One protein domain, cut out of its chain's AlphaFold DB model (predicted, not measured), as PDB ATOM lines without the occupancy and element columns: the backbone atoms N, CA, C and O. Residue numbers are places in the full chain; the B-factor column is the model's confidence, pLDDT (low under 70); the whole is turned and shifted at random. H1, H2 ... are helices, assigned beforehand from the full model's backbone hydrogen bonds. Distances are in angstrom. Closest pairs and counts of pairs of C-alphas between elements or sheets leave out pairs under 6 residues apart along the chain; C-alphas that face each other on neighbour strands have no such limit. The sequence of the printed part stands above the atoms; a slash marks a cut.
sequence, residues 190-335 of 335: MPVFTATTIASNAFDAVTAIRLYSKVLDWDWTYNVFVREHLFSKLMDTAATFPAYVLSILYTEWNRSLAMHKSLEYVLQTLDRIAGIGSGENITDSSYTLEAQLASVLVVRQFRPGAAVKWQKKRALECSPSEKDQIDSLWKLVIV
ATOM      1  N   MET A 190     -29.967  27.084 -30.545       88.50
ATOM      2  CA  MET A 190     -30.885  26.713 -31.615       88.50
ATOM      3  C   MET A 190     -30.100  26.419 -32.903       88.50
ATOM      4  O   MET A 190     -29.249  27.231 -33.273       88.50
ATOM      5  N   PRO A 191     -30.396  25.317 -33.618       89.12
ATOM      6  CA  PRO A 191     -29.881  25.134 -34.969       89.12
ATOM      7  C   PRO A 191     -30.441  26.240 -35.869       89.12
ATOM      8  O   PRO A 191     -31.648  26.481 -35.904       89.12
ATOM      9  N   VAL A 192     -29.561  26.927 -36.586       90.50
ATOM     10  CA  VAL A 192     -29.917  28.004 -37.513       90.50
ATOM     11  C   VAL A 192     -30.326  27.433 -38.858       90.50
ATOM     12  O   VAL A 192     -31.276  27.916 -39.474       90.50
ATOM     13  N   PHE A 193     -29.617  26.405 -39.315       89.00
ATOM     14  CA  PHE A 193     -29.839  25.811 -40.621       89.00
ATOM     15  C   PHE A 193     -30.297  24.360 -40.506       89.00
ATOM     16  O   PHE A 193     -29.818  23.579 -39.687       89.00
ATOM     17  N   THR A 194     -31.205  23.987 -41.397       82.94
ATOM     18  CA  THR A 194     -31.341  22.606 -41.854       82.94
ATOM     19  C   THR A 194     -30.360  22.382 -43.015       82.94
ATOM     20  O   THR A 194     -29.661  23.306 -43.426       82.94
ATOM     21  N   ALA A 195     -30.284  21.175 -43.583       75.25
ATOM     22  CA  ALA A 195     -29.360  20.896 -44.690       75.25
ATOM     23  C   ALA A 195     -29.532  21.840 -45.904       75.25
ATOM     24  O   ALA A 195     -28.579  22.060 -46.647       75.25
ATOM     25  N   THR A 196     -30.728  22.407 -46.110       78.69
ATOM     26  CA  THR A 196     -31.054  23.202 -47.309       78.69
ATOM     27  C   THR A 196     -31.739  24.537 -47.027       78.69
ATOM     28  O   THR A 196     -31.810  25.375 -47.925       78.69
ATOM     29  N   THR A 197     -32.244  24.766 -45.815       84.25
ATOM     30  CA  THR A 197     -33.026  25.964 -45.476       84.25
ATOM     31  C   THR A 197     -32.646  26.520 -44.111       84.25
ATOM     32  O   THR A 197     -31.956  25.882 -43.322       84.25
ATOM     33  N   ILE A 198     -33.117  27.728 -43.810       87.38
ATOM     34  CA  ILE A 198     -33.093  28.258 -42.444       87.38
ATOM     35  C   ILE A 198     -34.162  27.510 -41.640       87.38
ATOM     36  O   ILE A 198     -35.279  27.312 -42.127       87.38
ATOM     37  N   ALA A 199     -33.826  27.076 -40.427       90.31
ATOM     38  CA  ALA A 199     -34.784  26.441 -39.531       90.31
ATOM     39  C   ALA A 199     -35.933  27.416 -39.221       90.31
ATOM     40  O   ALA A 199     -35.701  28.597 -38.965       90.31
ATOM     41  N   SER A 200     -37.183  26.947 -39.257       88.50
ATOM     42  CA  SER A 200     -38.364  27.820 -39.156       88.50
ATOM     43  C   SER A 200     -38.410  28.617 -37.851       88.50
ATOM     44  O   SER A 200     -38.718  29.804 -37.865       88.50
ATOM     45  N   ASN A 201     -38.034  27.995 -36.733       90.12
ATOM     46  CA  ASN A 201     -37.908  28.644 -35.429       90.12
ATOM     47  C   ASN A 201     -36.786  29.694 -35.391       90.12
ATOM     48  O   ASN A 201     -36.952  30.742 -34.767       90.12
ATOM     49  N   ALA A 202     -35.665  29.443 -36.072       90.31
ATOM     50  CA  ALA A 202     -34.590  30.418 -36.190       90.31
ATOM     51  C   ALA A 202     -35.033  31.608 -37.047       90.31
ATOM     52  O   ALA A 202     -34.806  32.754 -36.669       90.31
ATOM     53  N   PHE A 203     -35.718  31.341 -38.161       88.19
ATOM     54  CA  PHE A 203     -36.277  32.364 -39.039       88.19
ATOM     55  C   PHE A 203     -37.299  33.251 -38.314       88.19
ATOM     56  O   PHE A 203     -37.208  34.477 -38.387       88.19
ATOM     57  N   ASP A 204     -38.225  32.647 -37.568       89.75
ATOM     58  CA  ASP A 204     -39.233  33.344 -36.760       89.75
ATOM     59  C   ASP A 204     -38.578  34.241 -35.694       89.75
ATOM     60  O   ASP A 204     -38.828  35.448 -35.637       89.75
ATOM     61  N   ALA A 205     -37.631  33.697 -34.923       91.62
ATOM     62  CA  ALA A 205     -36.913  34.450 -33.895       91.62
ATOM     63  C   ALA A 205     -36.060  35.595 -34.474       91.62
ATOM     64  O   ALA A 205     -36.026  36.692 -33.912       91.62
ATOM     65  N   VAL A 206     -35.380  35.372 -35.601       90.12
ATOM     66  CA  VAL A 206     -34.574  36.405 -36.269       90.12
ATOM     67  C   VAL A 206     -35.461  37.504 -36.845       90.12
ATOM     68  O   VAL A 206     -35.124  38.680 -36.712       90.12
ATOM     69  N   THR A 207     -36.616  37.152 -37.411       88.06
ATOM     70  CA  THR A 207     -37.604  38.124 -37.899       88.06
ATOM     71  C   THR A 207     -38.139  38.981 -36.749       88.06
ATOM     72  O   THR A 207     -38.189  40.206 -36.861       88.06
ATOM     73  N   ALA A 208     -38.437  38.379 -35.596       91.69
ATOM     74  CA  ALA A 208     -38.830  39.109 -34.393       91.69
ATOM     75  C   ALA A 208     -37.731  40.072 -33.900       91.69
ATOM     76  O   ALA A 208     -37.996  41.250 -33.653       91.69
ATOM     77  N   ILE A 209     -36.474  39.610 -33.810       91.69
ATOM     78  CA  ILE A 209     -35.334  40.464 -33.430       91.69
ATOM     79  C   ILE A 209     -35.138  41.600 -34.443       91.69
ATOM     80  O   ILE A 209     -34.844  42.729 -34.047       91.69
ATOM     81  N   ARG A 210     -35.344  41.330 -35.736       87.38
ATOM     82  CA  ARG A 210     -35.294  42.337 -36.801       87.38
ATOM     83  C   ARG A 210     -36.305  43.449 -36.584       87.38
ATOM     84  O   ARG A 210     -35.925  44.619 -36.619       87.38
ATOM     85  N   LEU A 211     -37.554  43.099 -36.291       89.19
ATOM     86  CA  LEU A 211     -38.599  44.073 -35.985       89.19
ATOM     87  C   LEU A 211     -38.234  44.926 -34.761       89.19
ATOM     88  O   LEU A 211     -38.302  46.154 -34.827       89.19
ATOM     89  N   TYR A 212     -37.768  44.302 -33.675       91.56
ATOM     90  CA  TYR A 212     -37.323  45.039 -32.489       91.56
ATOM     91  C   TYR A 212     -36.166  45.987 -32.788       91.56
ATOM     92  O   TYR A 212     -36.212  47.151 -32.399       91.56
ATOM     93  N   SER A 213     -35.148  45.516 -33.509       86.75
ATOM     94  CA  SER A 213     -33.986  46.331 -33.863       86.75
ATOM     95  C   SER A 213     -34.382  47.551 -34.690       86.75
ATOM     96  O   SER A 213     -33.864  48.636 -34.455       86.75
ATOM     97  N   LYS A 214     -35.311  47.392 -35.638       83.94
ATOM     98  CA  LYS A 214     -35.799  48.493 -36.476       83.94
ATOM     99  C   LYS A 214     -36.545  49.552 -35.680       83.94
ATOM    100  O   LYS A 214     -36.342  50.734 -35.922       83.94
ATOM    101  N   VAL A 215     -37.386  49.135 -34.739       87.69
ATOM    102  CA  VAL A 215     -38.159  50.059 -33.900       87.69
ATOM    103  C   VAL A 215     -37.272  50.757 -32.868       87.69
ATOM    104  O   VAL A 215     -37.439  51.949 -32.633       87.69
ATOM    105  N   LEU A 216     -36.312  50.044 -32.275       86.12
ATOM    106  CA  LEU A 216     -35.396  50.600 -31.274       86.12
ATOM    107  C   LEU A 216     -34.365  51.565 -31.877       86.12
ATOM    108  O   LEU A 216     -34.000  52.537 -31.225       86.12
ATOM    109  N   ASP A 217     -33.932  51.325 -33.116       77.75
ATOM    110  CA  ASP A 217     -32.980  52.178 -33.839       77.75
ATOM    111  C   ASP A 217     -33.686  52.988 -34.964       77.75
ATOM    112  O   ASP A 217     -33.069  53.353 -35.972       77.75
ATOM    113  N   TRP A 218     -34.988  53.294 -34.800       70.19
ATOM    114  CA  TRP A 218     -35.865  53.915 -35.818       70.19
ATOM    115  C   TRP A 218     -35.383  55.268 -36.353       70.19
ATOM    116  O   TRP A 218     -35.760  55.666 -37.453       70.19
ATOM    117  N   ASP A 219     -34.514  55.967 -35.628       60.50
ATOM    118  CA  ASP A 219     -33.951  57.246 -36.071       60.50
ATOM    119  C   ASP A 219     -32.678  57.092 -36.934       60.50
ATOM    120  O   ASP A 219     -32.011  58.086 -37.233       60.50
ATOM    121  N   TRP A 220     -32.329  55.862 -37.354       53.59
ATOM    122  CA  TRP A 220     -31.286  55.458 -38.335       53.59
ATOM    123  C   TRP A 220     -29.852  55.898 -38.000       53.59
ATOM    124  O   TRP A 220     -28.893  55.540 -38.681       53.59
ATOM    125  N   THR A 221     -29.686  56.701 -36.957       45.72
ATOM    126  CA  THR A 221     -28.446  57.397 -36.610       45.72
ATOM    127  C   THR A 221     -27.666  56.677 -35.526       45.72
ATOM    128  O   THR A 221     -26.473  56.922 -35.350       45.72
ATOM    129  N   TYR A 222     -28.317  55.756 -34.826       51.38
ATOM    130  CA  TYR A 222     -27.775  55.116 -33.650       51.38
ATOM    131  C   TYR A 222     -28.081  53.635 -33.740       51.38
ATOM    132  O   TYR A 222     -29.121  53.199 -33.289       51.38
ATOM    133  N   ASN A 223     -27.139  52.860 -34.281       67.75
ATOM    134  CA  ASN A 223     -27.107  51.399 -34.142       67.75
ATOM    135  C   ASN A 223     -26.774  51.024 -32.685       67.75
ATOM    136  O   ASN A 223     -25.852  50.249 -32.431       67.75
ATOM    137  N   VAL A 224     -27.393  51.697 -31.715       73.19
ATOM    138  CA  VAL A 224     -27.036  51.628 -30.300       73.19
ATOM    139  C   VAL A 224     -27.518  50.307 -29.752       73.19
ATOM    140  O   VAL A 224     -26.725  49.617 -29.116       73.19
ATOM    141  N   PHE A 225     -28.749  49.901 -30.074       78.94
ATOM    142  CA  PHE A 225     -29.224  48.590 -29.663       78.94
ATOM    143  C   PHE A 225     -28.351  47.475 -30.250       78.94
ATOM    144  O   PHE A 225     -27.869  46.609 -29.514       78.94
ATOM    145  N   VAL A 226     -28.063  47.545 -31.552       78.94
ATOM    146  CA  VAL A 226     -27.193  46.565 -32.212       78.94
ATOM    147  C   VAL A 226     -25.792  46.541 -31.599       78.94
ATOM    148  O   VAL A 226     -25.288  45.471 -31.279       78.94
ATOM    149  N   ARG A 227     -25.158  47.697 -31.386       76.56
ATOM    150  CA  ARG A 227     -23.792  47.784 -30.848       76.56
ATOM    151  C   ARG A 227     -23.701  47.341 -29.391       76.56
ATOM    152  O   ARG A 227     -22.747  46.669 -29.026       76.56
ATOM    153  N   GLU A 228     -24.625  47.784 -28.548       78.81
ATOM    154  CA  GLU A 228     -24.513  47.595 -27.099       78.81
ATOM    155  C   GLU A 228     -25.042  46.236 -26.653       78.81
ATOM    156  O   GLU A 228     -24.538  45.675 -25.678       78.81
ATOM    157  N   HIS A 229     -26.009  45.675 -27.382       81.00
ATOM    158  CA  HIS A 229     -26.657  44.427 -26.996       81.00
ATOM    159  C   HIS A 229     -26.378  43.290 -27.979       81.00
ATOM    160  O   HIS A 229     -25.848  42.260 -27.564       81.00
ATOM    161  N   LEU A 230     -26.691  43.454 -29.271       79.06
ATOM    162  CA  LEU A 230     -26.568  42.345 -30.229       79.06
ATOM    163  C   LEU A 230     -25.105  41.961 -30.492       79.06
ATOM    164  O   LEU A 230     -24.754  40.784 -30.467       79.06
ATOM    165  N   PHE A 231     -24.241  42.953 -30.705       79.81
ATOM    166  CA  PHE A 231     -22.817  42.747 -30.952       79.81
ATOM    167  C   PHE A 231     -22.104  42.167 -29.729       79.81
ATOM    168  O   PHE A 231     -21.336  41.218 -29.866       79.81
ATOM    169  N   SER A 232     -22.403  42.667 -28.528       81.69
ATOM    170  CA  SER A 232     -21.871  42.101 -27.283       81.69
ATOM    171  C   SER A 232     -22.196  40.608 -27.172       81.69
ATOM    172  O   SER A 232     -21.312  39.811 -26.889       81.69
ATOM    173  N   LYS A 233     -23.420  40.191 -27.531       78.50
ATOM    174  CA  LYS A 233     -23.796  38.766 -27.537       78.50
ATOM    175  C   LYS A 233     -23.010  37.919 -28.539       78.50
ATOM    176  O   LYS A 233     -22.708  36.766 -28.233       78.50
ATOM    177  N   LEU A 234     -22.651  38.470 -29.699       77.44
ATOM    178  CA  LEU A 234     -21.745  37.803 -30.644       77.44
ATOM    179  C   LEU A 234     -20.336  37.629 -30.065       77.44
ATOM    180  O   LEU A 234     -19.675  36.636 -30.341       77.44
ATOM    181  N   MET A 235     -19.865  38.599 -29.284       78.94
ATOM    182  CA  MET A 235     -18.541  38.536 -28.667       78.94
ATOM    183  C   MET A 235     -18.505  37.591 -27.462       78.94
ATOM    184  O   MET A 235     -17.514  36.886 -27.276       78.94
ATOM    185  N   ASP A 236     -19.585  37.556 -26.682       79.69
ATOM    186  CA  ASP A 236     -19.700  36.754 -25.462       79.69
ATOM    187  C   ASP A 236     -19.938  35.265 -25.751       79.69
ATOM    188  O   ASP A 236     -19.597  34.409 -24.934       79.69
ATOM    189  N   THR A 237     -20.544  34.938 -26.896       68.94
ATOM    190  CA  THR A 237     -20.934  33.566 -27.235       68.94
ATOM    191  C   THR A 237     -20.265  33.101 -28.523       68.94
ATOM    192  O   THR A 237     -20.218  33.817 -29.516       68.94
ATOM    193  N   ALA A 238     -19.790  31.856 -28.545       68.44
ATOM    194  CA  ALA A 238     -19.329  31.208 -29.776       68.44
ATOM    195  C   ALA A 238     -20.481  30.570 -30.579       68.44
ATOM    196  O   ALA A 238     -20.267  29.628 -31.339       68.44
ATOM    197  N   ALA A 239     -21.709  31.051 -30.369       82.06
ATOM    198  CA  ALA A 239     -22.925  30.458 -30.903       82.06
ATOM    199  C   ALA A 239     -23.204  30.899 -32.347       82.06
ATOM    200  O   ALA A 239     -22.969  32.047 -32.728       82.06
ATOM    201  N   THR A 240     -23.789  29.996 -33.137       87.31
ATOM    202  CA  THR A 240     -24.205  30.260 -34.522       87.31
ATOM    203  C   THR A 240     -25.291  31.334 -34.607       87.31
ATOM    204  O   THR A 240     -25.241  32.216 -35.465       87.31
ATOM    205  N   PHE A 241     -26.294  31.266 -33.732       89.69
ATOM    206  CA  PHE A 241     -27.508  32.072 -33.860       89.69
ATOM    207  C   PHE A 241     -27.264  33.590 -33.773       89.69
ATOM    208  O   PHE A 241     -27.749  34.304 -34.651       89.69
ATOM    209  N   PRO A 242     -26.468  34.124 -32.823       87.69
ATOM    210  CA  PRO A 242     -26.124  35.548 -32.810       87.69
ATOM    211  C   PRO A 242     -25.382  36.011 -34.069       87.69
ATOM    212  O   PRO A 242     -25.652  37.109 -34.561       87.69
ATOM    213  N   ALA A 243     -24.491  35.175 -34.621       85.38
ATOM    214  CA  ALA A 243     -23.817  35.470 -35.885       85.38
ATOM    215  C   ALA A 243     -24.835  35.574 -37.023       85.38
ATOM    216  O   ALA A 243     -24.809  36.535 -37.786       85.38
ATOM    217  N   TYR A 244     -25.790  34.643 -37.083       87.75
ATOM    218  CA  TYR A 244     -26.861  34.668 -38.073       87.75
ATOM    219  C   TYR A 244     -27.776  35.895 -37.942       87.75
ATOM    220  O   TYR A 244     -28.030  36.572 -38.936       87.75
ATOM    221  N   VAL A 245     -28.219  36.238 -36.728       87.75
ATOM    222  CA  VAL A 245     -29.051  37.429 -36.468       87.75
ATOM    223  C   VAL A 245     -28.362  38.698 -36.962       87.75
ATOM    224  O   VAL A 245     -28.956  39.478 -37.709       87.75
ATOM    225  N   LEU A 246     -27.101  38.904 -36.569       82.38
ATOM    226  CA  LEU A 246     -26.331  40.060 -37.023       82.38
ATOM    227  C   LEU A 246     -26.138  40.032 -38.536       82.38
ATOM    228  O   LEU A 246     -26.227  41.083 -39.173       82.38
ATOM    229  N   SER A 247     -25.948  38.844 -39.114       79.69
ATOM    230  CA  SER A 247     -25.833  38.695 -40.556       79.69
ATOM    231  C   SER A 247     -27.080  39.201 -41.299       79.69
ATOM    232  O   SER A 247     -26.977  39.992 -42.240       79.69
ATOM    233  N   ILE A 248     -28.277  38.811 -40.852       80.94
ATOM    234  CA  ILE A 248     -29.537  39.267 -41.454       80.94
ATOM    235  C   ILE A 248     -29.713  40.785 -41.291       80.94
ATOM    236  O   ILE A 248     -29.921  41.493 -42.277       80.94
ATOM    237  N   LEU A 249     -29.561  41.298 -40.067       79.69
ATOM    238  CA  LEU A 249     -29.754  42.722 -39.760       79.69
ATOM    239  C   LEU A 249     -28.845  43.640 -40.585       79.69
ATOM    240  O   LEU A 249     -29.293  44.640 -41.149       79.69
ATOM    241  N   TYR A 250     -27.558  43.304 -40.671       75.25
ATOM    242  CA  TYR A 250     -26.585  44.142 -41.367       75.25
ATOM    243  C   TYR A 250     -26.677  44.042 -42.889       75.25
ATOM    244  O   TYR A 250     -26.409  45.038 -43.565       75.25
ATOM    245  N   THR A 251     -27.081  42.889 -43.437       69.81
ATOM    246  CA  THR A 251     -27.336  42.765 -44.883       69.81
ATOM    247  C   THR A 251     -28.413  43.752 -45.326       69.81
ATOM    248  O   THR A 251     -28.260  44.433 -46.341       69.81
ATOM    249  N   GLU A 252     -29.466  43.894 -44.525       67.75
ATOM    250  CA  GLU A 252     -30.555  44.822 -44.800       67.75
ATOM    251  C   GLU A 252     -30.109  46.292 -44.700       67.75
ATOM    252  O   GLU A 252     -30.407  47.107 -45.577       67.75
ATOM    253  N   TRP A 253     -29.387  46.653 -43.636       66.25
ATOM    254  CA  TRP A 253     -29.006  48.044 -43.360       66.25
ATOM    255  C   TRP A 253     -27.902  48.589 -44.274       66.25
ATOM    256  O   TRP A 253     -27.761  49.804 -44.413       66.25
ATOM    257  N   ASN A 254     -27.148  47.733 -44.963       59.66
ATOM    258  CA  ASN A 254     -26.134  48.178 -45.921       59.66
ATOM    259  C   ASN A 254     -26.728  48.900 -47.148       59.66
ATOM    260  O   ASN A 254     -26.042  49.674 -47.810       59.66
ATOM    261  N   ARG A 255     -28.022  48.709 -47.445       52.56
ATOM    262  CA  ARG A 255     -28.698  49.478 -48.506       52.56
ATOM    263  C   ARG A 255     -28.901  50.952 -48.140       52.56
ATOM    264  O   ARG A 255     -29.152  51.756 -49.035       52.56
ATOM    265  N   SER A 256     -28.810  51.313 -46.859       50.59
ATOM    266  CA  SER A 256     -29.136  52.653 -46.357       50.59
ATOM    267  C   SER A 256     -28.046  53.328 -45.524       50.59
ATOM    268  O   SER A 256     -28.089  54.549 -45.367       50.59
ATOM    269  N   LEU A 257     -27.075  52.584 -44.993       46.56
ATOM    270  CA  LEU A 257     -26.030  53.131 -44.133       46.56
ATOM    271  C   LEU A 257     -24.717  53.311 -44.903       46.56
ATOM    272  O   LEU A 257     -24.081  52.350 -45.325       46.56
ATOM    273  N   ALA A 258     -24.261  54.562 -45.019       45.81
ATOM    274  CA  ALA A 258     -22.862  54.846 -45.331       45.81
ATOM    275  C   ALA A 258     -21.954  54.175 -44.282       45.81
ATOM    276  O   ALA A 258     -22.345  54.087 -43.118       45.81
ATOM    277  N   MET A 259     -20.759  53.720 -44.685       53.88
ATOM    278  CA  MET A 259     -19.819  52.953 -43.851       53.88
ATOM    279  C   MET A 259     -19.620  53.558 -42.455       53.88
ATOM    280  O   MET A 259     -18.799  54.449 -42.236       53.88
ATOM    281  N   HIS A 260     -20.394  53.065 -41.493       60.97
ATOM    282  CA  HIS A 260     -20.301  53.475 -40.103       60.97
ATOM    283  C   HIS A 260     -19.264  52.597 -39.401       60.97
ATOM    284  O   HIS A 260     -19.211  51.394 -39.636       60.97
ATOM    285  N   LYS A 261     -18.473  53.160 -38.481       62.34
ATOM    286  CA  LYS A 261     -17.412  52.419 -37.763       62.34
ATOM    287  C   LYS A 261     -17.906  51.143 -37.071       62.34
ATOM    288  O   LYS A 261     -17.158  50.187 -36.935       62.34
ATOM    289  N   SER A 262     -19.171  51.108 -36.649       65.19
ATOM    290  CA  SER A 262     -19.789  49.906 -36.065       65.19
ATOM    291  C   SER A 262     -19.849  48.728 -37.042       65.19
ATOM    292  O   SER A 262     -19.707  47.590 -36.617       65.19
ATOM    293  N   LEU A 263     -20.052  48.998 -38.336       71.44
ATOM    294  CA  LEU A 263     -20.084  47.968 -39.372       71.44
ATOM    295  C   LEU A 263     -18.703  47.329 -39.536       71.44
ATOM    296  O   LEU A 263     -18.606  46.116 -39.649       71.44
ATOM    297  N   GLU A 264     -17.639  48.131 -39.491       76.62
ATOM    298  CA  GLU A 264     -16.269  47.629 -39.607       76.62
ATOM    299  C   GLU A 264     -15.924  46.648 -38.474       76.62
ATOM    300  O   GLU A 264     -15.421  45.560 -38.743       76.62
ATOM    301  N   TYR A 265     -16.282  46.970 -37.226       77.94
ATOM    302  CA  TYR A 265     -16.077  46.065 -36.085       77.94
ATOM    303  C   TYR A 265     -16.861  44.754 -36.206       77.94
ATOM    304  O   TYR A 265     -16.349  43.680 -35.875       77.94
ATOM    305  N   VAL A 266     -18.100  44.828 -36.697       79.62
ATOM    306  CA  VAL A 266     -18.926  43.638 -36.932       79.62
ATOM    307  C   VAL A 266     -18.300  42.780 -38.025       79.62
ATOM    308  O   VAL A 266     -18.103  41.589 -37.808       79.62
ATOM    309  N   LEU A 267     -17.903  43.375 -39.154       82.19
ATOM    310  CA  LEU A 267     -17.261  42.653 -40.252       82.19
ATOM    311  C   LEU A 267     -15.949  41.995 -39.824       82.19
ATOM    312  O   LEU A 267     -15.754  40.826 -40.121       82.19
ATOM    313  N   GLN A 268     -15.095  42.687 -39.065       86.25
ATOM    314  CA  GLN A 268     -13.864  42.098 -38.519       86.25
ATOM    315  C   GLN A 268     -14.153  40.889 -37.614       86.25
ATOM    316  O   GLN A 268     -13.424  39.897 -37.631       86.25
ATOM    317  N   THR A 269     -15.232  40.952 -36.831       86.25
ATOM    318  CA  THR A 269     -15.640  39.845 -35.958       86.25
ATOM    319  C   THR A 269     -16.174  38.665 -36.767       86.25
ATOM    320  O   THR A 269     -15.793  37.527 -36.499       86.25
ATOM    321  N   LEU A 270     -17.009  38.921 -37.776       87.88
ATOM    322  CA  LEU A 270     -17.535  37.889 -38.672       87.88
ATOM    323  C   LEU A 270     -16.429  37.259 -39.529       87.88
ATOM    324  O   LEU A 270     -16.424  36.044 -39.704       87.88
ATOM    325  N   ASP A 271     -15.455  38.048 -39.990       89.50
ATOM    326  CA  ASP A 271     -14.248  37.565 -40.667       89.50
ATOM    327  C   ASP A 271     -13.478  36.595 -39.759       89.50
ATOM    328  O   ASP A 271     -13.140  35.486 -40.173       89.50
ATOM    329  N   ARG A 272     -13.276  36.951 -38.482       89.88
ATOM    330  CA  ARG A 272     -12.636  36.068 -37.492       89.88
ATOM    331  C   ARG A 272     -13.421  34.774 -37.273       89.88
ATOM    332  O   ARG A 272     -12.807  33.713 -37.229       89.88
ATOM    333  N   ILE A 273     -14.748  34.850 -37.141       90.31
ATOM    334  CA  ILE A 273     -15.594  33.660 -36.957       90.31
ATOM    335  C   ILE A 273     -15.518  32.768 -38.193       90.31
ATOM    336  O   ILE A 273     -15.298  31.570 -38.052       90.31
ATOM    337  N   ALA A 274     -15.619  33.334 -39.397       90.06
ATOM    338  CA  ALA A 274     -15.494  32.591 -40.646       90.06
ATOM    339  C   ALA A 274     -14.080  32.015 -40.864       90.06
ATOM    340  O   ALA A 274     -13.928  31.018 -41.563       90.06
ATOM    341  N   GLY A 275     -13.037  32.596 -40.269       90.06
ATOM    342  CA  GLY A 275     -11.648  32.251 -40.588       90.06
ATOM    343  C   GLY A 275     -11.171  32.929 -41.875       90.06
ATOM    344  O   GLY A 275     -10.467  32.331 -42.683       90.06
ATOM    345  N   ILE A 276     -11.592  34.172 -42.106       90.19
ATOM    346  CA  ILE A 276     -11.129  35.028 -43.200       90.19
ATOM    347  C   ILE A 276     -10.101  36.004 -42.624       90.19
ATOM    348  O   ILE A 276     -10.430  36.960 -41.928       90.19
ATOM    349  N   GLY A 277      -8.828  35.754 -42.911       81.88
ATOM    350  CA  GLY A 277      -7.711  36.576 -42.468       81.88
ATOM    351  C   GLY A 277      -7.462  37.816 -43.332       81.88
ATOM    352  O   GLY A 277      -8.132  38.100 -44.336       81.88
ATOM    353  N   SER A 278      -6.421  38.562 -42.955       74.75
ATOM    354  CA  SER A 278      -5.914  39.694 -43.733       74.75
ATOM    355  C   SER A 278      -5.544  39.262 -45.156       74.75
ATOM    356  O   SER A 278      -4.921  38.218 -45.349       74.75
ATOM    357  N   GLY A 279      -5.917  40.069 -46.152       69.88
ATOM    358  CA  GLY A 279      -5.655  39.752 -47.562       69.88
ATOM    359  C   GLY A 279      -6.542  38.646 -48.146       69.88
ATOM    360  O   GLY A 279      -6.222  38.125 -49.208       69.88
ATOM    361  N   GLU A 280      -7.654  38.297 -47.482       78.94
ATOM    362  CA  GLU A 280      -8.586  37.233 -47.910       78.94
ATOM    363  C   GLU A 280      -8.000  35.814 -47.852       78.94
ATOM    364  O   GLU A 280      -8.491  34.901 -48.521       78.94
ATOM    365  N   ASN A 281      -6.945  35.620 -47.062       83.38
ATOM    366  CA  ASN A 281      -6.402  34.298 -46.792       83.38
ATOM    367  C   ASN A 281      -7.336  33.551 -45.844       83.38
ATOM    368  O   ASN A 281      -7.718  34.082 -44.806       83.38
ATOM    369  N   ILE A 282      -7.690  32.318 -46.184       87.94
ATOM    370  CA  ILE A 282      -8.578  31.514 -45.347       87.94
ATOM    371  C   ILE A 282      -7.738  30.774 -44.308       87.94
ATOM    372  O   ILE A 282      -6.845  30.003 -44.670       87.94
ATOM    373  N   THR A 283      -8.022  31.005 -43.034       86.75
ATOM    374  CA  THR A 283      -7.337  30.418 -41.880       86.75
ATOM    375  C   THR A 283      -8.234  29.407 -41.174       86.75
ATOM    376  O   THR A 283      -9.445  29.341 -41.402       86.75
ATOM    377  N   ASP A 284      -7.649  28.613 -40.285       84.19
ATOM    378  CA  ASP A 284      -8.436  27.741 -39.420       84.19
ATOM    379  C   ASP A 284      -9.274  28.578 -38.452       84.19
ATOM    380  O   ASP A 284      -8.837  29.619 -37.956       84.19
ATOM    381  N   SER A 285     -10.511  28.136 -38.238       87.38
ATOM    382  CA  SER A 285     -11.457  28.749 -37.311       87.38
ATOM    383  C   SER A 285     -11.824  27.722 -36.252       87.38
ATOM    384  O   SER A 285     -12.083  26.564 -36.571       87.38
ATOM    385  N   SER A 286     -11.846  28.149 -34.990       87.62
ATOM    386  CA  SER A 286     -12.273  27.321 -33.859       87.62
ATOM    387  C   SER A 286     -13.795  27.274 -33.684       87.62
ATOM    388  O   SER A 286     -14.288  26.597 -32.783       87.62
ATOM    389  N   TYR A 287     -14.542  28.010 -34.508       88.81
ATOM    390  CA  TYR A 287     -15.998  28.078 -34.447       88.81
ATOM    391  C   TYR A 287     -16.642  26.930 -35.225       88.81
ATOM    392  O   TYR A 287     -16.058  26.391 -36.167       88.81
ATOM    393  N   THR A 288     -17.875  26.580 -34.859       88.44
ATOM    394  CA  THR A 288     -18.645  25.549 -35.566       88.44
ATOM    395  C   THR A 288     -18.801  25.906 -37.045       88.44
ATOM    396  O   THR A 288     -18.882  27.084 -37.402       88.44
ATOM    397  N   LEU A 289     -18.874  24.897 -37.920       88.38
ATOM    398  CA  LEU A 289     -19.097  25.115 -39.355       88.38
ATOM    399  C   LEU A 289     -20.339  25.980 -39.607       88.38
ATOM    400  O   LEU A 289     -20.330  26.865 -40.456       88.38
ATOM    401  N   GLU A 290     -21.387  25.759 -38.823       88.25
ATOM    402  CA  GLU A 290     -22.623  26.521 -38.898       88.25
ATOM    403  C   GLU A 290     -22.399  28.017 -38.599       88.25
ATOM    404  O   GLU A 290     -22.874  28.872 -39.346       88.25
ATOM    405  N   ALA A 291     -21.634  28.355 -37.552       88.81
ATOM    406  CA  ALA A 291     -21.309  29.742 -37.211       88.81
ATOM    407  C   ALA A 291     -20.407  30.396 -38.269       88.81
ATOM    408  O   ALA A 291     -20.587  31.573 -38.603       88.81
ATOM    409  N   GLN A 292     -19.475  29.625 -38.841       90.56
ATOM    410  CA  GLN A 292     -18.671  30.070 -39.981       90.56
ATOM    411  C   GLN A 292     -19.564  30.385 -41.194       90.56
ATOM    412  O   GLN A 292     -19.422  31.450 -41.794       90.56
ATOM    413  N   LEU A 293     -20.527  29.509 -41.508       89.31
ATOM    414  CA  LEU A 293     -21.498  29.689 -42.592       89.31
ATOM    415  C   LEU A 293     -22.396  30.913 -42.369       89.31
ATOM    416  O   LEU A 293     -22.540  31.748 -43.261       89.31
ATOM    417  N   ALA A 294     -22.951  31.075 -41.167       88.75
ATOM    418  CA  ALA A 294     -23.750  32.247 -40.821       88.75
ATOM    419  C   ALA A 294     -22.964  33.554 -41.015       88.75
ATOM    420  O   ALA A 294     -23.507  34.540 -41.520       88.75
ATOM    421  N   SER A 295     -21.675  33.549 -40.668       88.94
ATOM    422  CA  SER A 295     -20.794  34.717 -40.786       88.94
ATOM    423  C   SER A 295     -20.403  35.012 -42.236       88.94
ATOM    424  O   SER A 295     -20.499  36.157 -42.687       88.94
ATOM    425  N   VAL A 296     -20.008  33.988 -43.001       89.25
ATOM    426  CA  VAL A 296     -19.549  34.167 -44.388       89.25
ATOM    427  C   VAL A 296     -20.670  34.630 -45.317       89.25
ATOM    428  O   VAL A 296     -20.398  35.332 -46.290       89.25
ATOM    429  N   LEU A 297     -21.933  34.307 -45.012       84.62
ATOM    430  CA  LEU A 297     -23.071  34.787 -45.795       84.62
ATOM    431  C   LEU A 297     -23.197  36.317 -45.768       84.62
ATOM    432  O   LEU A 297     -23.559  36.901 -46.791       84.62
ATOM    433  N   VAL A 298     -22.835  36.977 -44.659       81.56
ATOM    434  CA  VAL A 298     -22.707  38.439 -44.652       81.56
ATOM    435  C   VAL A 298     -21.449  38.895 -45.348       81.56
ATOM    436  O   VAL A 298     -21.529  39.787 -46.188       81.56
ATOM    437  N   VAL A 299     -20.300  38.273 -45.067       83.81
ATOM    438  CA  VAL A 299     -19.036  38.658 -45.711       83.81
ATOM    439  C   VAL A 299     -19.170  38.624 -47.233       83.81
ATOM    440  O   VAL A 299     -18.653  39.511 -47.902       83.81
ATOM    441  N   ARG A 300     -19.953  37.697 -47.797       85.31
ATOM    442  CA  ARG A 300     -20.265  37.624 -49.232       85.31
ATOM    443  C   ARG A 300     -20.805  38.935 -49.820       85.31
ATOM    444  O   ARG A 300     -20.479  39.240 -50.963       85.31
ATOM    445  N   GLN A 301     -21.592  39.704 -49.067       78.44
ATOM    446  CA  GLN A 301     -22.161  40.988 -49.506       78.44
ATOM    447  C   GLN A 301     -21.106  42.106 -49.573       78.44
ATOM    448  O   GLN A 301     -21.219  43.018 -50.388       78.44
ATOM    449  N   PHE A 302     -20.079  42.044 -48.721       78.75
ATOM    450  CA  PHE A 302     -19.077  43.109 -48.565       78.75
ATOM    451  C   PHE A 302     -17.736  42.781 -49.233       78.75
ATOM    452  O   PHE A 302     -17.036  43.664 -49.721       78.75
ATOM    453  N   ARG A 303     -17.362  41.502 -49.231       82.00
ATOM    454  CA  ARG A 303     -16.090  40.946 -49.703       82.00
ATOM    455  C   ARG A 303     -16.357  39.630 -50.451       82.00
ATOM    456  O   ARG A 303     -15.960  38.555 -49.990       82.00
ATOM    457  N   PRO A 304     -17.028  39.679 -51.618       85.19
ATOM    458  CA  PRO A 304     -17.421  38.478 -52.356       85.19
ATOM    459  C   PRO A 304     -16.226  37.595 -52.746       85.19
ATOM    460  O   PRO A 304     -16.340  36.373 -52.722       85.19
ATOM    461  N   GLY A 305     -15.064  38.193 -53.043       87.56
ATOM    462  CA  GLY A 305     -13.831  37.458 -53.344       87.56
ATOM    463  C   GLY A 305     -13.372  36.569 -52.186       87.56
ATOM    464  O   GLY A 305     -13.160  35.367 -52.375       87.56
ATOM    465  N   ALA A 306     -13.299  37.133 -50.977       88.50
ATOM    466  CA  ALA A 306     -12.976  36.397 -49.756       88.50
ATOM    467  C   ALA A 306     -13.966  35.259 -49.480       88.50
ATOM    468  O   ALA A 306     -13.557  34.132 -49.207       88.50
ATOM    469  N   ALA A 307     -15.264  35.532 -49.614       89.00
ATOM    470  CA  ALA A 307     -16.308  34.547 -49.355       89.00
ATOM    471  C   ALA A 307     -16.266  33.369 -50.354       89.00
ATOM    472  O   ALA A 307     -16.423  32.217 -49.959       89.00
ATOM    473  N   VAL A 308     -15.986  33.623 -51.639       90.25
ATOM    474  CA  VAL A 308     -15.826  32.558 -52.649       90.25
ATOM    475  C   VAL A 308     -14.577  31.714 -52.382       90.25
ATOM    476  O   VAL A 308     -14.619  30.490 -52.521       90.25
ATOM    477  N   LYS A 309     -13.458  32.338 -51.990       91.75
ATOM    478  CA  LYS A 309     -12.249  31.607 -51.571       91.75
ATOM    479  C   LYS A 309     -12.538  30.722 -50.359       91.75
ATOM    480  O   LYS A 309     -12.113  29.569 -50.346       91.75
ATOM    481  N   TRP A 310     -13.292  31.246 -49.390       93.31
ATOM    482  CA  TRP A 310     -13.734  30.508 -48.210       93.31
ATOM    483  C   TRP A 310     -14.537  29.266 -48.595       93.31
ATOM    484  O   TRP A 310     -14.153  28.163 -48.213       93.31
ATOM    485  N   GLN A 311     -15.579  29.426 -49.422       92.38
ATOM    486  CA  GLN A 311     -16.433  28.315 -49.853       92.38
ATOM    487  C   GLN A 311     -15.606  27.228 -50.545       92.38
ATOM    488  O   GLN A 311     -15.689  26.062 -50.174       92.38
ATOM    489  N   LYS A 312     -14.767  27.611 -51.519       90.38
ATOM    490  CA  LYS A 312     -13.937  26.660 -52.269       90.38
ATOM    491  C   LYS A 312     -12.982  25.894 -51.364       90.38
ATOM    492  O   LYS A 312     -12.854  24.687 -51.522       90.38
ATOM    493  N   LYS A 313     -12.307  26.582 -50.439       91.06
ATOM    494  CA  LYS A 313     -11.361  25.936 -49.528       91.06
ATOM    495  C   LYS A 313     -12.083  24.981 -48.575       91.06
ATOM    496  O   LYS A 313     -11.711  23.818 -48.500       91.06
ATOM    497  N   ARG A 314     -13.157  25.427 -47.915       89.44
ATOM    498  CA  ARG A 314     -13.902  24.583 -46.969       89.44
ATOM    499  C   ARG A 314     -14.583  23.393 -47.639       89.44
ATOM    500  O   ARG A 314     -14.502  22.290 -47.120       89.44
ATOM    501  N   ALA A 315     -15.140  23.566 -48.836       87.75
ATOM    502  CA  ALA A 315     -15.704  22.462 -49.614       87.75
ATOM    503  C   ALA A 315     -14.666  21.389 -50.019       87.75
ATOM    504  O   ALA A 315     -15.056  20.279 -50.375       87.75
ATOM    505  N   LEU A 316     -13.364  21.712 -50.006       88.38
ATOM    506  CA  LEU A 316     -12.273  20.758 -50.247       88.38
ATOM    507  C   LEU A 316     -11.757  20.093 -48.964       88.38
ATOM    508  O   LEU A 316     -11.244  18.982 -49.033       88.38
ATOM    509  N   GLU A 317     -11.858  20.774 -47.822       88.69
ATOM    510  CA  GLU A 317     -11.309  20.323 -46.533       88.69
ATOM    511  C   GLU A 317     -12.311  19.530 -45.683       88.69
ATOM    512  O   GLU A 317     -11.904  18.740 -44.834       88.69
ATOM    513  N   CYS A 318     -13.609  19.752 -45.885       87.62
ATOM    514  CA  CYS A 318     -14.666  19.152 -45.079       87.62
ATOM    515  C   CYS A 318     -15.083  17.756 -45.570       87.62
ATOM    516  O   CYS A 318     -14.807  17.343 -46.700       87.62
ATOM    517  N   SER A 319     -15.799  17.025 -44.713       89.88
ATOM    518  CA  SER A 319     -16.409  15.745 -45.084       89.88
ATOM    519  C   SER A 319     -17.452  15.916 -46.207       89.88
ATOM    520  O   SER A 319     -17.995  17.011 -46.381       89.88
ATOM    521  N   PRO A 320     -17.807  14.851 -46.956       89.06
ATOM    522  CA  PRO A 320     -18.827  14.938 -48.007       89.06
ATOM    523  C   PRO A 320     -20.167  15.517 -47.522       89.06
ATOM    524  O   PRO A 320     -20.743  16.366 -48.193       89.06
ATOM    525  N   SER A 321     -20.618  15.134 -46.321       86.44
ATOM    526  CA  SER A 321     -21.866  15.645 -45.733       86.44
ATOM    527  C   SER A 321     -21.808  17.147 -45.436       86.44
ATOM    528  O   SER A 321     -22.788  17.860 -45.634       86.44
ATOM    529  N   GLU A 322     -20.673  17.637 -44.941       87.62
ATOM    530  CA  GLU A 322     -20.475  19.060 -44.654       87.62
ATOM    531  C   GLU A 322     -20.329  19.872 -45.941       87.62
ATOM    532  O   GLU A 322     -20.844  20.984 -46.034       87.62
ATOM    533  N   LYS A 323     -19.671  19.311 -46.959       90.19
ATOM    534  CA  LYS A 323     -19.584  19.916 -48.288       90.19
ATOM    535  C   LYS A 323     -20.969  20.115 -48.900       90.19
ATOM    536  O   LYS A 323     -21.270  21.216 -49.358       90.19
ATOM    537  N   ASP A 324     -21.817  19.090 -48.863       86.94
ATOM    538  CA  ASP A 324     -23.185  19.174 -49.381       86.94
ATOM    539  C   ASP A 324     -23.994  20.250 -48.646       86.94
ATOM    540  O   ASP A 324     -24.742  21.008 -49.272       86.94
ATOM    541  N   GLN A 325     -23.800  20.373 -47.329       86.25
ATOM    542  CA  GLN A 325     -24.402  21.436 -46.529       86.25
ATOM    543  C   GLN A 325     -23.884  22.825 -46.938       86.25
ATOM    544  O   GLN A 325     -24.691  23.731 -47.149       86.25
ATOM    545  N   ILE A 326     -22.566  23.004 -47.085       89.88
ATOM    546  CA  ILE A 326     -21.957  24.266 -47.535       89.88
ATOM    547  C   ILE A 326     -22.533  24.670 -48.895       89.88
ATOM    548  O   ILE A 326     -23.021  25.787 -49.043       89.88
ATOM    549  N   ASP A 327     -22.517  23.770 -49.878       88.94
ATOM    550  CA  ASP A 327     -22.951  24.070 -51.245       88.94
ATOM    551  C   ASP A 327     -24.466  24.301 -51.348       88.94
ATOM    552  O   ASP A 327     -24.921  25.109 -52.168       88.94
ATOM    553  N   SER A 328     -25.256  23.633 -50.505       86.25
ATOM    554  CA  SER A 328     -26.703  23.847 -50.418       86.25
ATOM    555  C   SER A 328     -27.025  25.204 -49.797       86.25
ATOM    556  O   SER A 328     -27.746  26.002 -50.398       86.25
ATOM    557  N   LEU A 329     -26.444  25.507 -48.634       84.88
ATOM    558  CA  LEU A 329     -26.689  26.760 -47.921       84.88
ATOM    559  C   LEU A 329     -26.061  27.969 -48.619       84.88
ATOM    560  O   LEU A 329     -26.579  29.077 -48.512       84.88
ATOM    561  N   TRP A 330     -25.004  27.775 -49.411       85.19
ATOM    562  CA  TRP A 330     -24.415  28.836 -50.228       85.19
ATOM    563  C   TRP A 330     -25.408  29.437 -51.228       85.19
ATOM    564  O   TRP A 330     -25.328  30.623 -51.557       85.19
ATOM    565  N   LYS A 331     -26.378  28.647 -51.700       83.44
ATOM    566  CA  LYS A 331     -27.425  29.115 -52.621       83.44
ATOM    567  C   LYS A 331     -28.465  30.000 -51.935       83.44
ATOM    568  O   LYS A 331     -29.240  30.649 -52.636       83.44
ATOM    569  N   LEU A 332     -28.486  30.059 -50.602       77.38
ATOM    570  CA  LEU A 332     -29.415  30.924 -49.886       77.38
ATOM    571  C   LEU A 332     -29.123  32.393 -50.199       77.38
ATOM    572  O   LEU A 332     -27.993  32.893 -50.104       77.38
ATOM    573  N   VAL A 333     -30.185  33.102 -50.564       62.84
ATOM    574  CA  VAL A 333     -30.189  34.558 -50.627       62.84
ATOM    575  C   VAL A 333     -30.650  35.043 -49.260       62.84
ATOM    576  O   VAL A 333     -31.794  34.820 -48.876       62.84
ATOM    577  N   ILE A 334     -29.752  35.686 -48.516       60.97
ATOM    578  CA  ILE A 334     -30.158  36.513 -47.381       60.97
ATOM    579  C   ILE A 334     -30.772  37.781 -47.980       60.97
ATOM    580  O   ILE A 334     -30.049  38.556 -48.614       60.97
ATOM    581  N   VAL A 335     -32.095  37.923 -47.853       47.72
ATOM    582  CA  VAL A 335     -32.878  39.068 -48.355       47.72
ATOM    583  C   VAL A 335     -33.047  40.122 -47.275       47.72
ATOM    584  O   VAL A 335     -33.463  39.749 -46.155       47.72
TER     585      VAL A 335
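AT A GLANCE: This is residues 190 to 335 of the 335 residues of an uncharacterized protein of Nematocida displodere (UniProt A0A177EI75). What is the main picture? H2 to H7 form an up-and-down bundle, each helix running against the one before it, with H3 and H5 side by side in its core. H1 crosses H3 on the outside, and the hairpin of H6 and H7 reaches toward one end of the longest axis. What is it made of? The 146 printed residues include seven named helices, H1 to H7 in order, and no named strand: all helix. It is compact, with a radius of gyration of the C-alphas of 14.6 A and spans of 46 by 35 by 27 A.

HOW THE PARTS SIT: What comes first? H1, residues 200 to 216, touches H3, residues 240 to 253, at a steep tilt of 49 degrees; their closest C-alphas, Val 206 and Val 245, are 5.6 A apart. H2, residues 224 to 236, touches H3 at Leu 234 and Pro 242, the closest C-alphas, 5.4 A. Which helix is the hub? H5, residues 289 to 302, touches H3, H4 of residues 261 to 274, H6 of residues 304 to 317 and, only just with 3 pairs of C-alphas within 8 A, H7 of residues 320 to 330. Its closest C-alphas to H3 are Ala 291 and Thr 240, 4.0 A. How are the backbones? Every O i to N i+4 pair is within hydrogen-bond range in H1, H3, H4, H6 and H7; H2 has 7 of 9, H5 7 of 10.

IN THESE COORDINATES: Where does H1 begin? C-alpha 200 is at (-38.364, 27.820, -39.156), and H1 spans 24.3 A. Where does H7 end? C-alpha 330 is at (-24.415, 28.836, -50.228).

THE WHOLE: Which link is long? Residues 275 to 288, between H4 and H5; the printed part has no cut. Where is confidence low? Residues 219 to 223, 237 to 238, 251 to 262, 279 and 333 to 335 have pLDDT under 70.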